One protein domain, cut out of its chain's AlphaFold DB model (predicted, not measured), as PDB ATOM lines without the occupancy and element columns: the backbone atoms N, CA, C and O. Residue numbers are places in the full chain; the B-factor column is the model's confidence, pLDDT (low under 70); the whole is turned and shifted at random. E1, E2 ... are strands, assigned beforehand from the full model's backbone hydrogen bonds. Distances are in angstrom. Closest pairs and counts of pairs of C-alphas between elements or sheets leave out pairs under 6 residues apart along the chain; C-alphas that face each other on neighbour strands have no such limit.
ATOM      1  N   SER A   8     -43.636 -28.388  -0.250       80.31
ATOM      2  CA  SER A   8     -42.936 -27.127  -0.025       80.31
ATOM      3  C   SER A   8     -43.942 -25.978  -0.061       80.31
ATOM      4  O   SER A   8     -44.658 -25.799  -1.048       80.31
ATOM      5  N   THR A   9     -44.009 -25.223   1.027       81.88
ATOM      6  CA  THR A   9     -44.860 -24.046   1.190       81.88
ATOM      7  C   THR A   9     -43.969 -22.812   1.250       81.88
ATOM      8  O   THR A   9     -43.102 -22.712   2.114       81.88
ATOM      9  N   HIS A  10     -44.191 -21.859   0.345       82.69
ATOM     10  CA  HIS A  10     -43.530 -20.555   0.390       82.69
ATOM     11  C   HIS A  10     -44.228 -19.663   1.420       82.69
ATOM     12  O   HIS A  10     -45.434 -19.431   1.335       82.69
ATOM     13  N   VAL A  11     -43.473 -19.183   2.403       81.81
ATOM     14  CA  VAL A  11     -43.951 -18.316   3.481       81.81
ATOM     15  C   VAL A  11     -43.241 -16.977   3.381       81.81
ATOM     16  O   VAL A  11     -42.014 -16.916   3.341       81.81
ATOM     17  N   ARG A  12     -44.026 -15.897   3.378       84.00
ATOM     18  CA  ARG A  12     -43.535 -14.523   3.477       84.00
ATOM     19  C   ARG A  12     -43.981 -13.913   4.797       84.00
ATOM     20  O   ARG A  12     -45.176 -13.793   5.065       84.00
ATOM     21  N   TYR A  13     -43.012 -13.511   5.600       79.81
ATOM     22  CA  TYR A  13     -43.217 -12.871   6.888       79.81
ATOM     23  C   TYR A  13     -43.444 -11.367   6.735       79.81
ATOM     24  O   TYR A  13     -43.066 -10.736   5.746       79.81
ATOM     25  N   THR A  14     -44.065 -10.767   7.750       74.88
ATOM     26  CA  THR A  14     -44.354  -9.326   7.785       74.88
ATOM     27  C   THR A  14     -43.098  -8.459   7.870       74.88
ATOM     28  O   THR A  14     -43.154  -7.287   7.516       74.88
ATOM     29  N   ASP A  15     -41.976  -9.024   8.320       82.50
ATOM     30  CA  ASP A  15     -40.653  -8.384   8.334       82.50
ATOM     31  C   ASP A  15     -39.949  -8.425   6.959       82.50
ATOM     32  O   ASP A  15     -38.845  -7.909   6.812       82.50
ATOM     33  N   GLY A  16     -40.590  -9.013   5.941       83.69
ATOM     34  CA  GLY A  16     -40.063  -9.128   4.583       83.69
ATOM     35  C   GLY A  16     -39.200 -10.364   4.336       83.69
ATOM     36  O   GLY A  16     -38.773 -10.566   3.202       83.69
ATOM     37  N   ARG A  17     -38.964 -11.206   5.347       86.62
ATOM     38  CA  ARG A  17     -38.274 -12.488   5.181       86.62
ATOM     39  C   ARG A  17     -39.152 -13.470   4.415       86.62
ATOM     40  O   ARG A  17     -40.362 -13.533   4.620       86.62
ATOM     41  N   GLU A  18     -38.524 -14.260   3.557       90.94
ATOM     42  CA  GLU A  18     -39.183 -15.306   2.783       90.94
ATOM     43  C   GLU A  18     -38.456 -16.631   2.979       90.94
ATOM     44  O   GLU A  18     -37.225 -16.668   2.988       90.94
ATOM     45  N   GLU A  19     -39.205 -17.719   3.125       88.31
ATOM     46  CA  GLU A  19     -38.636 -19.060   3.217       88.31
ATOM     47  C   GLU A  19     -39.562 -20.119   2.617       88.31
ATOM     48  O   GLU A  19     -40.759 -19.900   2.427       88.31
ATOM     49  N   TYR A  20     -38.992 -21.281   2.316       84.75
ATOM     50  CA  TYR A  20     -39.735 -22.453   1.871       84.75
ATOM     51  C   TYR A  20     -39.728 -23.486   2.995       84.75
ATOM     52  O   TYR A  20     -38.677 -24.042   3.313       84.75
ATOM     53  N   ILE A  21     -40.891 -23.741   3.594       83.12
ATOM     54  CA  ILE A  21     -41.063 -24.744   4.651       83.12
ATOM     55  C   ILE A  21     -41.631 -26.036   4.069       83.12
ATOM     56  O   ILE A  21     -42.555 -26.016   3.256       83.12
ATOM     57  N   MET A  22     -41.111 -27.178   4.507       80.31
ATOM     58  CA  MET A  22     -41.729 -28.466   4.207       80.31
ATOM     59  C   MET A  22     -42.868 -28.702   5.195       80.31
ATOM     60  O   MET A  22     -42.671 -28.647   6.405       80.31
ATOM     61  N   THR A  23     -44.064 -28.947   4.674       75.75
ATOM     62  CA  THR A  23     -45.266 -29.203   5.476       75.75
ATOM     63  C   THR A  23     -45.761 -30.635   5.265       75.75
ATOM     64  O   THR A  23     -45.651 -31.122   4.140       75.75
ATOM     65  N   PRO A  24     -46.317 -31.314   6.289       69.94
ATOM     66  CA  PRO A  24     -46.612 -30.796   7.630       69.94
ATOM     67  C   PRO A  24     -45.342 -30.518   8.448       69.94
ATOM     68  O   PRO A  24     -44.380 -31.272   8.368       69.94
ATOM     69  N   VAL A  25     -45.343 -29.409   9.196       71.06
ATOM     70  CA  VAL A  25     -44.253 -29.086  10.126       71.06
ATOM     71  C   VAL A  25     -44.405 -29.996  11.337       71.06
ATOM     72  O   VAL A  25     -45.477 -30.046  11.942       71.06
ATOM     73  N   GLU A  26     -43.353 -30.739  11.656       69.88
ATOM     74  CA  GLU A  26     -43.300 -31.551  12.864       69.88
ATOM     75  C   GLU A  26     -42.975 -30.642  14.056       69.88
ATOM     76  O   GLU A  26     -42.059 -29.824  13.992       69.88
ATOM     77  N   TYR A  27     -43.766 -30.756  15.122       67.38
ATOM     78  CA  TYR A  27     -43.553 -30.034  16.372       67.38
ATOM     79  C   TYR A  27     -43.323 -31.052  17.481       67.38
ATOM     80  O   TYR A  27     -44.094 -32.009  17.604       67.38
ATOM     81  N   ASP A  28     -42.315 -30.823  18.319       71.19
ATOM     82  CA  ASP A  28     -42.099 -31.655  19.496       71.19
ATOM     83  C   ASP A  28     -43.282 -31.523  20.465       71.19
ATOM     84  O   ASP A  28     -43.815 -30.432  20.710       71.19
ATOM     85  N   VAL A  29     -43.716 -32.644  21.039       64.81
ATOM     86  CA  VAL A  29     -44.824 -32.658  22.000       64.81
ATOM     87  C   VAL A  29     -44.464 -31.788  23.208       64.81
ATOM     88  O   VAL A  29     -43.441 -31.996  23.851       64.81
ATOM     89  N   GLY A  30     -45.328 -30.820  23.528       68.81
ATOM     90  CA  GLY A  30     -45.113 -29.863  24.619       68.81
ATOM     91  C   GLY A  30     -44.502 -28.526  24.188       68.81
ATOM     92  O   GLY A  30     -44.462 -27.607  24.999       68.81
ATOM     93  N   THR A  31     -44.101 -28.377  22.921       73.88
ATOM     94  CA  THR A  31     -43.576 -27.103  22.401       73.88
ATOM     95  C   THR A  31     -44.657 -26.142  21.938       73.88
ATOM     96  O   THR A  31     -44.376 -24.971  21.768       73.88
ATOM     97  N   ILE A  32     -45.905 -26.566  21.737       73.88
ATOM     98  CA  ILE A  32     -46.968 -25.653  21.293       73.88
ATOM     99  C   ILE A  32     -47.655 -25.033  22.510       73.88
ATOM    100  O   ILE A  32     -48.360 -25.720  23.249       73.88
ATOM    101  N   LEU A  33     -47.502 -23.720  22.683       74.62
ATOM    102  CA  LEU A  33     -48.172 -22.953  23.737       74.62
ATOM    103  C   LEU A  33     -49.587 -22.540  23.343       74.62
ATOM    104  O   LEU A  33     -50.489 -22.533  24.179       74.62
ATOM    105  N   SER A  34     -49.796 -22.154  22.081       78.25
ATOM    106  CA  SER A  34     -51.122 -21.746  21.616       78.25
ATOM    107  C   SER A  34     -51.314 -21.945  20.118       78.25
ATOM    108  O   SER A  34     -50.369 -21.844  19.337       78.25
ATOM    109  N   ILE A  35     -52.562 -22.207  19.723       78.94
ATOM    110  CA  ILE A  35     -53.005 -22.221  18.327       78.94
ATOM    111  C   ILE A  35     -54.192 -21.270  18.212       78.94
ATOM    112  O   ILE A  35     -55.219 -21.463  18.864       78.94
ATOM    113  N   VAL A  36     -54.071 -20.261  17.353       84.00
ATOM    114  CA  VAL A  36     -55.143 -19.305  17.061       84.00
ATOM    115  C   VAL A  36     -55.563 -19.444  15.605       84.00
ATOM    116  O   VAL A  36     -54.781 -19.185  14.692       84.00
ATOM    117  N   LYS A  37     -56.832 -19.806  15.385       86.62
ATOM    118  CA  LYS A  37     -57.470 -19.758  14.064       86.62
ATOM    119  C   LYS A  37     -58.134 -18.398  13.870       86.62
ATOM    120  O   LYS A  37     -59.064 -18.048  14.598       86.62
ATOM    121  N   LYS A  38     -57.667 -17.626  12.894       84.56
ATOM    122  CA  LYS A  38     -58.243 -16.323  12.549       84.56
ATOM    123  C   LYS A  38     -59.504 -16.494  11.699       84.56
ATOM    124  O   LYS A  38     -59.719 -17.520  11.055       84.56
ATOM    125  N   LYS A  39     -60.349 -15.457  11.687       86.06
ATOM    126  CA  LYS A  39     -61.595 -15.432  10.897       86.06
ATOM    127  C   LYS A  39     -61.353 -15.545   9.389       86.06
ATOM    128  O   LYS A  39     -62.220 -16.044   8.686       86.06
ATOM    129  N   ASP A  40     -60.188 -15.108   8.918       85.19
ATOM    130  CA  ASP A  40     -59.758 -15.215   7.518       85.19
ATOM    131  C   ASP A  40     -59.308 -16.636   7.116       85.19
ATOM    132  O   ASP A  40     -58.977 -16.872   5.958       85.19
ATOM    133  N   GLY A  41     -59.310 -17.592   8.052       74.62
ATOM    134  CA  GLY A  41     -58.911 -18.977   7.817       74.62
ATOM    135  C   GLY A  41     -57.430 -19.264   8.063       74.62
ATOM    136  O   GLY A  41     -57.056 -20.436   8.077       74.62
ATOM    137  N   SER A  42     -56.602 -18.247   8.316       78.00
ATOM    138  CA  SER A  42     -55.196 -18.443   8.679       78.00
ATOM    139  C   SER A  42     -55.038 -18.985  10.106       78.00
ATOM    140  O   SER A  42     -55.892 -18.785  10.978       78.00
ATOM    141  N   VAL A  43     -53.932 -19.693  10.349       81.12
ATOM    142  CA  VAL A  43     -53.593 -20.284  11.650       81.12
ATOM    143  C   VAL A  43     -52.249 -19.736  12.110       81.12
ATOM    144  O   VAL A  43     -51.298 -19.696  11.335       81.12
ATOM    145  N   VAL A  44     -52.178 -19.315  13.370       82.31
ATOM    146  CA  VAL A  44     -50.939 -18.902  14.037       82.31
ATOM    147  C   VAL A  44     -50.679 -19.870  15.181       82.31
ATOM    148  O   VAL A  44     -51.543 -20.036  16.043       82.31
ATOM    149  N   ALA A  45     -49.509 -20.502  15.180       80.88
ATOM    150  CA  ALA A  45     -49.027 -21.312  16.291       80.88
ATOM    151  C   ALA A  45     -47.939 -20.536  17.044       80.88
ATOM    152  O   ALA A  45     -47.045 -19.961  16.426       80.88
ATOM    153  N   THR A  46     -48.025 -20.511  18.371       83.38
ATOM    154  CA  THR A  46     -46.974 -19.984  19.249       83.38
ATOM    155  C   THR A  46     -46.259 -21.155  19.895       83.38
ATOM    156  O   THR A  46     -46.917 -22.021  20.477       83.38
ATOM    157  N   LEU A  47     -44.933 -21.158  19.802       80.94
ATOM    158  CA  LEU A  47     -44.086 -22.199  20.367       80.94
ATOM    159  C   LEU A  47     -43.478 -21.731  21.699       80.94
ATOM    160  O   LEU A  47     -43.239 -20.538  21.880       80.94
ATOM    161  N   ALA A  48     -43.291 -22.663  22.628       68.94
ATOM    162  CA  ALA A  48     -42.452 -22.520  23.803       68.94
ATOM    163  C   ALA A  48     -41.011 -22.575  23.307       68.94
ATOM    164  O   ALA A  48     -40.655 -23.530  22.616       68.94
TER     165      ALA A  48
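This is residues 8 to 48 of the 49 residues of an uncharacterized protein of Bacteroidetes bacterium ADurb.BinA104 (UniProt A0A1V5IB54). Two separate strand hairpins stand at the two ends of an open, loose shape, E1 with E2 in one and E3 with E4 in the other, joined by the stretch of residues 24 to 31. The hairpins do not form one sheet and their strands stay apart, with a gap between the two two-stranded sheets that this stretch bridges along one side. The printed part has 41 residues with no named helix and four named strands in the order E1, E2, E3, E4; the sheets, E1 - E2 and E3 - E4, are both antiparallel. The class is all strand, with 22 of the 41 printed residues in named strands. The whole is loose, with a radius of gyration of the C-alphas of 11.7 A, and the C-alphas span 28 by 24 by 18 A along their three main axes.

The printed part begins with E1, residues 8 to 12, and a tight link of 5 residues joins it to E2, residues 18 to 23. E1 and E2 are a hairpin of antiparallel neighbour strands, with an angle of 146 degrees between their N-to-C directions. Among the C-alphas that face each other are those of His 10 and Tyr 20, 4.5 A apart, and those of Arg 12 and Glu 18, also 4.5 A apart. N 9 and O 21 are within hydrogen-bond range at 2.8 A, and so are N 19 and O 11 at 2.9 A. A short link of 8 residues then leads to E3, residues 32 to 37, which is apart from E2. A tight link of 5 residues joins E3 to E4, residues 43 to 47. E3 and E4 are the second hairpin, antiparallel, with an angle of 167 degrees between their N-to-C directions. The C-alphas of Lys 37 and Val 43 face each other at 4.6 A, and those of Ile 32 and Leu 47 do so at 4.6 A. N 33 and O 46 are within hydrogen-bond range at 2.8 A, and N 44 and O 36 at 2.9 A. E1 is apart from E3 and from E4, and E2 is apart from E4.

E1 runs from Ser 8 to Arg 12, with C-alpha 8 at (-42.936, -27.127, -0.025), and measures 13.1 A from first to last C-alpha. E2 runs from Glu 18 to Thr 23 and measures 15.4 A; its C-alpha 23 is at (-45.266, -29.203, 5.476). E3 runs from Ile 32, with its C-alpha at (-46.968, -25.653, 21.293), to Lys 37, and measures 14.0 A. E4 runs from Val 43 to Leu 47 and measures 13.0 A; its last C-alpha, 47, is at (-44.086, -22.199, 20.367). The centre of E1 is at (-43.762, -20.913, 1.703) and that of E3 at (-51.980, -21.939, 19.350), and these two strands, one from each hairpin, are apart.

The two C-alphas farthest apart are those of Gly 16, in the link from E1 to E2, and Val 29, in the link from E2 to E3, at 29.7 A. The C-alphas of Ser 8 and Ala 48, the first and last printed residues, are 24.3 A apart. The printed part runs from residue 8 to residue 48 of a full chain of 49 residues and has no cut. No link is long. The mean pLDDT of the printed part is 79.0. Six printed residues are under 70: residue 24, residues 26 to 27 and residues 29 to 30, which lie between E2 and E3, and residue 48.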